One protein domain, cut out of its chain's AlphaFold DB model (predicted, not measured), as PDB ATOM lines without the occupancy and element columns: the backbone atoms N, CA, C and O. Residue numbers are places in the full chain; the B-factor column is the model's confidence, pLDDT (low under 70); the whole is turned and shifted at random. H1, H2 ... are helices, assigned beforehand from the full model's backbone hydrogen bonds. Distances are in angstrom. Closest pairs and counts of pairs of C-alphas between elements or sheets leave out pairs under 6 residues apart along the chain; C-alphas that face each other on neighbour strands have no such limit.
ATOM      1  N   GLN A  11      14.620 -22.359 -42.968       85.69
ATOM      2  CA  GLN A  11      15.382 -23.386 -42.266       85.69
ATOM      3  C   GLN A  11      16.479 -22.721 -41.447       85.69
ATOM      4  O   GLN A  11      17.406 -22.127 -42.001       85.69
ATOM      5  N   GLY A  12      16.391 -22.808 -40.126       82.88
ATOM      6  CA  GLY A  12      17.387 -22.226 -39.242       82.88
ATOM      7  C   GLY A  12      16.930 -22.072 -37.802       82.88
ATOM      8  O   GLY A  12      15.793 -22.353 -37.437       82.88
ATOM      9  N   THR A  13      17.852 -21.600 -36.968       85.06
ATOM     10  CA  THR A  13      17.608 -21.362 -35.547       85.06
ATOM     11  C   THR A  13      18.374 -20.167 -35.048       85.06
ATOM     12  O   THR A  13      19.494 -19.903 -35.469       85.06
ATOM     13  N   LEU A  14      17.787 -19.467 -34.084       80.62
ATOM     14  CA  LEU A  14      18.491 -18.410 -33.369       80.62
ATOM     15  C   LEU A  14      19.326 -18.960 -32.203       80.62
ATOM     16  O   LEU A  14      20.119 -18.218 -31.621       80.62
ATOM     17  N   VAL A  15      19.185 -20.246 -31.858       77.12
ATOM     18  CA  VAL A  15      19.966 -20.880 -30.788       77.12
ATOM     19  C   VAL A  15      21.448 -20.887 -31.170       77.12
ATOM     20  O   VAL A  15      21.833 -21.360 -32.234       77.12
ATOM     21  N   GLY A  16      22.292 -20.332 -30.298       73.12
ATOM     22  CA  GLY A  16      23.736 -20.214 -30.534       73.12
ATOM     23  C   GLY A  16      24.154 -19.034 -31.421       73.12
ATOM     24  O   GLY A  16      25.352 -18.830 -31.624       73.12
ATOM     25  N   CYS A  17      23.210 -18.224 -31.915       77.56
ATOM     26  CA  CYS A  17      23.524 -16.998 -32.646       77.56
ATOM     27  C   CYS A  17      23.976 -15.863 -31.713       77.56
ATOM     28  O   CYS A  17      23.652 -15.815 -30.527       77.56
ATOM     29  N   ASN A  18      24.706 -14.896 -32.276       79.25
ATOM     30  CA  ASN A  18      25.039 -13.658 -31.574       79.25
ATOM     31  C   ASN A  18      23.746 -12.899 -31.229       79.25
ATOM     32  O   ASN A  18      22.987 -12.550 -32.131       79.25
ATOM     33  N   GLY A  19      23.531 -12.599 -29.944       77.81
ATOM     34  CA  GLY A  19      22.356 -11.873 -29.442       77.81
ATOM     35  C   GLY A  19      22.269 -10.398 -29.859       77.81
ATOM     36  O   GLY A  19      21.469  -9.639 -29.325       77.81
ATOM     37  N   ASN A  20      23.101  -9.938 -30.791       87.88
ATOM     38  CA  ASN A  20      22.930  -8.635 -31.410       87.88
ATOM     39  C   ASN A  20      21.765  -8.665 -32.417       87.88
ATOM     40  O   ASN A  20      21.753  -9.471 -33.344       87.88
ATOM     41  N   ALA A  21      20.828  -7.723 -32.287       83.06
ATOM     42  CA  ALA A  21      19.650  -7.607 -33.153       83.06
ATOM     43  C   ALA A  21      19.976  -7.580 -34.661       83.06
ATOM     44  O   ALA A  21      19.266  -8.191 -35.459       83.06
ATOM     45  N   VAL A  22      21.061  -6.909 -35.066       87.94
ATOM     46  CA  VAL A  22      21.484  -6.862 -36.476       87.94
ATOM     47  C   VAL A  22      21.956  -8.241 -36.927       87.94
ATOM     48  O   VAL A  22      21.568  -8.694 -38.000       87.94
ATOM     49  N   SER A  23      22.732  -8.933 -36.090       88.25
ATOM     50  CA  SER A  23      23.201 -10.292 -36.370       88.25
ATOM     51  C   SER A  23      22.052 -11.292 -36.492       88.25
ATOM     52  O   SER A  23      22.068 -12.094 -37.421       88.25
ATOM     53  N   LEU A  24      21.037 -11.216 -35.627       89.38
ATOM     54  CA  LEU A  24      19.861 -12.094 -35.690       89.38
ATOM     55  C   LEU A  24      19.046 -11.879 -36.969       89.38
ATOM     56  O   LEU A  24      18.680 -12.842 -37.640       89.38
ATOM     57  N   ILE A  25      18.813 -10.622 -37.356       92.69
ATOM     58  CA  ILE A  25      18.089 -10.308 -38.594       92.69
ATOM     59  C   ILE A  25      18.895 -10.742 -39.823       92.69
ATOM     60  O   ILE A  25      18.323 -11.268 -40.779       92.69
ATOM     61  N   SER A  26      20.217 -10.543 -39.817       91.44
ATOM     62  CA  SER A  26      21.091 -11.028 -40.889       91.44
ATOM     63  C   SER A  26      21.083 -12.551 -40.991       91.44
ATOM     64  O   SER A  26      21.023 -13.066 -42.104       91.44
ATOM     65  N   HIS A  27      21.094 -13.260 -39.859       91.00
ATOM     66  CA  HIS A  27      21.010 -14.718 -39.824       91.00
ATOM     67  C   HIS A  27      19.680 -15.217 -40.402       91.00
ATOM     68  O   HIS A  27      19.691 -15.988 -41.356       91.00
ATOM     69  N   PHE A  28      18.546 -14.685 -39.929       93.88
ATOM     70  CA  PHE A  28      17.230 -14.982 -40.506       93.88
ATOM     71  C   PHE A  28      17.188 -14.715 -42.017       93.88
ATOM     72  O   PHE A  28      16.728 -15.554 -42.785       93.88
ATOM     73  N   SER A  29      17.702 -13.562 -42.458       93.50
ATOM     74  CA  SER A  29      17.692 -13.189 -43.879       93.50
ATOM     75  C   SER A  29      18.478 -14.176 -44.740       93.50
ATOM     76  O   SER A  29      18.105 -14.412 -45.885       93.50
ATOM     77  N   GLN A  30      19.569 -14.730 -44.206       90.50
ATOM     78  CA  GLN A  30      20.350 -15.755 -44.887       90.50
ATOM     79  C   GLN A  30      19.552 -17.061 -44.990       90.50
ATOM     80  O   GLN A  30      19.328 -17.533 -46.100       90.50
ATOM     81  N   CYS A  31      19.016 -17.556 -43.870       88.00
ATOM     82  CA  CYS A  31      18.154 -18.741 -43.830       88.00
ATOM     83  C   CYS A  31      16.962 -18.640 -44.794       88.00
ATOM     84  O   CYS A  31      16.658 -19.585 -45.520       88.00
ATOM     85  N   ALA A  32      16.300 -17.483 -44.846       90.44
ATOM     86  CA  ALA A  32      15.151 -17.251 -45.716       90.44
ATOM     87  C   ALA A  32      15.530 -17.237 -47.206       90.44
ATOM     88  O   ALA A  32      14.813 -17.817 -48.019       90.44
ATOM     89  N   ARG A  33      16.673 -16.640 -47.576       89.44
ATOM     90  CA  ARG A  33      17.190 -16.702 -48.959       89.44
ATOM     91  C   ARG A  33      17.515 -18.128 -49.371       89.44
ATOM     92  O   ARG A  33      17.141 -18.534 -50.466       89.44
ATOM     93  N   ASP A  34      18.173 -18.869 -48.486       82.88
ATOM     94  CA  ASP A  34      18.533 -20.266 -48.727       82.88
ATOM     95  C   ASP A  34      17.274 -21.149 -48.836       82.88
ATOM     96  O   ASP A  34      17.258 -22.119 -49.586       82.88
ATOM     97  N   SER A  35      16.180 -20.735 -48.184       79.94
ATOM     98  CA  SER A  35      14.841 -21.338 -48.283       79.94
ATOM     99  C   SER A  35      13.991 -20.788 -49.447       79.94
ATOM    100  O   SER A  35      12.793 -21.056 -49.514       79.94
ATOM    101  N   GLY A  36      14.563 -19.988 -50.354       85.81
ATOM    102  CA  GLY A  36      13.891 -19.508 -51.570       85.81
ATOM    103  C   GLY A  36      12.919 -18.335 -51.389       85.81
ATOM    104  O   GLY A  36      12.094 -18.083 -52.268       85.81
ATOM    105  N   TRP A  37      12.980 -17.605 -50.276       90.31
ATOM    106  CA  TRP A  37      12.117 -16.445 -50.051       90.31
ATOM    107  C   TRP A  37      12.504 -15.265 -50.944       90.31
ATOM    108  O   TRP A  37      13.681 -15.007 -51.216       90.31
ATOM    109  N   SER A  38      11.502 -14.492 -51.355       93.19
ATOM    110  CA  SER A  38      11.727 -13.246 -52.081       93.19
ATOM    111  C   SER A  38      12.273 -12.150 -51.160       93.19
ATOM    112  O   SER A  38      12.102 -12.165 -49.938       93.19
ATOM    113  N   SER A  39      12.923 -11.149 -51.756       92.62
ATOM    114  CA  SER A  39      13.488 -10.027 -50.993       92.62
ATOM    115  C   SER A  39      12.416  -9.215 -50.254       92.62
ATOM    116  O   SER A  39      12.679  -8.741 -49.149       92.62
ATOM    117  N   ASP A  40      11.214  -9.103 -50.822       94.25
ATOM    118  CA  ASP A  40      10.100  -8.360 -50.224       94.25
ATOM    119  C   ASP A  40       9.533  -9.076 -48.991       94.25
ATOM    120  O   ASP A  40       9.256  -8.442 -47.972       94.25
ATOM    121  N   GLU A  41       9.429 -10.407 -49.035       93.88
ATOM    122  CA  GLU A  41       8.981 -11.221 -47.898       93.88
ATOM    123  C   GLU A  41       9.965 -11.141 -46.728       93.88
ATOM    124  O   GLU A  41       9.564 -10.946 -45.578       93.88
ATOM    125  N   ILE A  42      11.266 -11.213 -47.022       95.06
ATOM    126  CA  ILE A  42      12.323 -11.060 -46.016       95.06
ATOM    127  C   ILE A  42      12.260  -9.665 -45.392       95.06
ATOM    128  O   ILE A  42      12.358  -9.520 -44.170       95.06
ATOM    129  N   LEU A  43      12.070  -8.630 -46.215       95.12
ATOM    130  CA  LEU A  43      11.970  -7.254 -45.744       95.12
ATOM    131  C   LEU A  43      10.731  -7.048 -44.861       95.12
ATOM    132  O   LEU A  43      10.829  -6.358 -43.844       95.12
ATOM    133  N   LYS A  44       9.598  -7.681 -45.190       95.44
ATOM    134  CA  LYS A  44       8.364  -7.652 -44.387       95.44
ATOM    135  C   LYS A  44       8.611  -8.157 -42.963       95.44
ATOM    136  O   LYS A  44       8.310  -7.441 -42.007       95.44
ATOM    137  N   VAL A  45       9.216  -9.339 -42.814       95.00
ATOM    138  CA  VAL A  45       9.541  -9.915 -41.493       95.00
ATOM    139  C   VAL A  45      10.584  -9.071 -40.763       95.00
ATOM    140  O   VAL A  45      10.415  -8.754 -39.587       95.00
ATOM    141  N   ALA A  46      11.638  -8.640 -41.457       93.44
ATOM    142  CA  ALA A  46      12.701  -7.840 -40.855       93.44
ATOM    143  C   ALA A  46      12.208  -6.471 -40.363       93.44
ATOM    144  O   ALA A  46      12.716  -5.959 -39.366       93.44
ATOM    145  N   ASN A  47      11.242  -5.856 -41.047       94.94
ATOM    146  CA  ASN A  47      10.627  -4.612 -40.594       94.94
ATOM    147  C   ASN A  47       9.759  -4.859 -39.365       94.94
ATOM    148  O   ASN A  47       9.954  -4.172 -38.365       94.94
ATOM    149  N   LYS A  48       8.910  -5.896 -39.388       92.62
ATOM    150  CA  LYS A  48       8.066  -6.264 -38.245       92.62
ATOM    151  C   LYS A  48       8.883  -6.550 -36.987       92.62
ATOM    152  O   LYS A  48       8.531  -6.092 -35.903       92.62
ATOM    153  N   ALA A  49       9.996  -7.263 -37.129       91.31
ATOM    154  CA  ALA A  49      10.870  -7.612 -36.015       91.31
ATOM    155  C   ALA A  49      11.530  -6.383 -35.356       91.31
ATOM    156  O   ALA A  49      11.912  -6.451 -34.193       91.31
ATOM    157  N   ARG A  50      11.656  -5.251 -36.066       91.25
ATOM    158  CA  ARG A  50      12.270  -4.009 -35.553       91.25
ATOM    159  C   ARG A  50      11.284  -3.046 -34.885       91.25
ATOM    160  O   ARG A  50      11.712  -2.002 -34.406       91.25
ATOM    161  N   GLU A  51       9.989  -3.353 -34.881       90.88
ATOM    162  CA  GLU A  51       8.949  -2.421 -34.415       90.88
ATOM    163  C   GLU A  51       8.919  -2.228 -32.895       90.88
ATOM    164  O   GLU A  51       8.371  -1.233 -32.423       90.88
ATOM    165  N   ALA A  52       9.485  -3.161 -32.128       87.69
ATOM    166  CA  ALA A  52       9.402  -3.143 -30.673       87.69
ATOM    167  C   ALA A  52      10.724  -3.575 -30.018       87.69
ATOM    168  O   ALA A  52      11.811  -3.287 -30.525       87.69
ATOM    169  N   ASP A  53      10.639  -4.192 -28.843       86.00
ATOM    170  CA  ASP A  53      11.797  -4.568 -28.045       86.00
ATOM    171  C   ASP A  53      12.504  -5.834 -28.562       86.00
ATOM    172  O   ASP A  53      12.122  -6.472 -29.544       86.00
ATOM    173  N   TYR A  54      13.593  -6.192 -27.887       82.44
ATOM    174  CA  TYR A  54      14.396  -7.352 -28.250       82.44
ATOM    175  C   TYR A  54      13.617  -8.676 -28.157       82.44
ATOM    176  O   TYR A  54      13.830  -9.563 -28.981       82.44
ATOM    177  N   ASN A  55      12.695  -8.810 -27.201       80.00
ATOM    178  CA  ASN A  55      11.889 -10.023 -27.057       80.00
ATOM    179  C   ASN A  55      10.917 -10.168 -28.228       80.00
ATOM    180  O   ASN A  55      10.782 -11.259 -28.778       80.00
ATOM    181  N   HIS A  56      10.303  -9.066 -28.660       88.50
ATOM    182  CA  HIS A  56       9.493  -9.025 -29.873       88.50
ATOM    183  C   HIS A  56      10.309  -9.373 -31.116       88.50
ATOM    184  O   HIS A  56       9.851 -10.162 -31.940       88.50
ATOM    185  N   LEU A  57      11.530  -8.843 -31.244       88.44
ATOM    186  CA  LEU A  57      12.430  -9.191 -32.344       88.44
ATOM    187  C   LEU A  57      12.680 -10.699 -32.396       88.44
ATOM    188  O   LEU A  57      12.504 -11.315 -33.446       88.44
ATOM    189  N   VAL A  58      13.061 -11.298 -31.266       86.44
ATOM    190  CA  VAL A  58      13.346 -12.734 -31.179       86.44
ATOM    191  C   VAL A  58      12.089 -13.550 -31.481       86.44
ATOM    192  O   VAL A  58      12.136 -14.417 -32.348       86.44
ATOM    193  N   ALA A  59      10.955 -13.233 -30.856       80.56
ATOM    194  CA  ALA A  59       9.692 -13.938 -31.072       80.56
ATOM    195  C   ALA A  59       9.202 -13.840 -32.527       80.56
ATOM    196  O   ALA A  59       8.727 -14.823 -33.095       80.56
ATOM    197  N   CYS A  60       9.347 -12.671 -33.156       89.25
ATOM    198  CA  CYS A  60       8.969 -12.452 -34.549       89.25
ATOM    199  C   CYS A  60       9.836 -13.276 -35.507       89.25
ATOM    200  O   CYS A  60       9.312 -13.865 -36.450       89.25
ATOM    201  N   LEU A  61      11.152 -13.327 -35.284       91.19
ATOM    202  CA  LEU A  61      12.059 -14.117 -36.118       91.19
ATOM    203  C   LEU A  61      11.865 -15.624 -35.895       91.19
ATOM    204  O   LEU A  61      11.815 -16.370 -36.869       91.19
ATOM    205  N   MET A  62      11.691 -16.070 -34.645       85.00
ATOM    206  CA  MET A  62      11.427 -17.479 -34.319       85.00
ATOM    207  C   MET A  62      10.118 -17.983 -34.929       85.00
ATOM    208  O   MET A  62      10.066 -19.115 -35.380       85.00
ATOM    209  N   ALA A  63       9.089 -17.138 -35.044       85.25
ATOM    210  CA  ALA A  63       7.828 -17.520 -35.686       85.25
ATOM    211  C   ALA A  63       7.938 -17.835 -37.196       85.25
ATOM    212  O   ALA A  63       6.962 -18.291 -37.789       85.25
ATOM    213  N   HIS A  64       9.092 -17.563 -37.816       89.94
ATOM    214  CA  HIS A  64       9.374 -17.819 -39.232       89.94
ATOM    215  C   HIS A  64      10.622 -18.694 -39.437       89.94
ATOM    216  O   HIS A  64      11.067 -18.861 -40.573       89.94
ATOM    217  N   LEU A  65      11.212 -19.225 -38.361       86.69
ATOM    218  CA  LEU A  65      12.383 -20.096 -38.403       86.69
ATOM    219  C   LEU A  65      12.032 -21.463 -37.842       86.69
ATOM    220  O   LEU A  65      11.406 -21.550 -36.790       86.69
ATOM    221  N   SER A  66      12.511 -22.508 -38.505       82.19
ATOM    222  CA  SER A  66      12.450 -23.862 -37.979       82.19
ATOM    223  C   SER A  66      13.779 -24.600 -38.115       82.19
ATOM    224  O   SER A  66      14.431 -24.576 -39.163       82.19
ATOM    225  N   THR A  67      14.163 -25.294 -37.041       64.50
ATOM    226  CA  THR A  67      15.273 -26.254 -37.006       64.50
ATOM    227  C   THR A  67      14.955 -27.576 -37.669       64.50
ATOM    228  O   THR A  67      15.883 -28.308 -38.015       64.50
TER     229      THR A  67
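AT A GLANCE: This is residues 11 to 67 of the 265 residues of an uncharacterized protein of Acinetobacter sp. SwsAc5 (UniProt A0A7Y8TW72). Three helices make a small up-and-down bundle, their centres at the corners of a triangle, with H2 folding back from H1 and H3 folding back again, running the same way as H1 at only 9 degrees to it. A stretch without a named helix, residues 11 to 20, precedes H1. The 57 printed residues hold H1, H2 and H3 in that order, all helix in class, with no named strand. The whole is compact, with a radius of gyration of the C-alphas of 10.1 A and spans of 27 by 23 by 17 A.

IN THESE COORDINATES: H1, residues 21 to 34, begins at C-alpha 21 (19.650, -7.607, -33.153) and is 20.1 A long. H2, residues 39 to 49, is 15.4 A long. H3, residues 54 to 62, ends at C-alpha 62 (11.427, -17.479, -34.319).

HOW THE PARTS SIT: H1 and H2, a helical hairpin, touch at a shallow tilt of 30 degrees, opposite ways; their closest C-alphas, Ser 29 and Ile 42, are 6.2 A apart. H1 and H3 touch at 9 degrees, a shallow tilt, the same way, closest at the C-alphas of Phe 28 and Leu 61, 6.8 A. H2 and H3, also a helical hairpin, touch opposite ways at 36 degrees, only just steep; the C-alphas of Ala 49 and Leu 57 are closest, 4.3 A. In H1, H2 and H3 every O i to N i+4 pair is within hydrogen-bond range.

THE WHOLE: The C-alphas of Gly 36 and Asp 53 are farthest apart, 27.9 A. The printed part has no cut, and both links are tight. Residue 67 is under 70 in pLDDT.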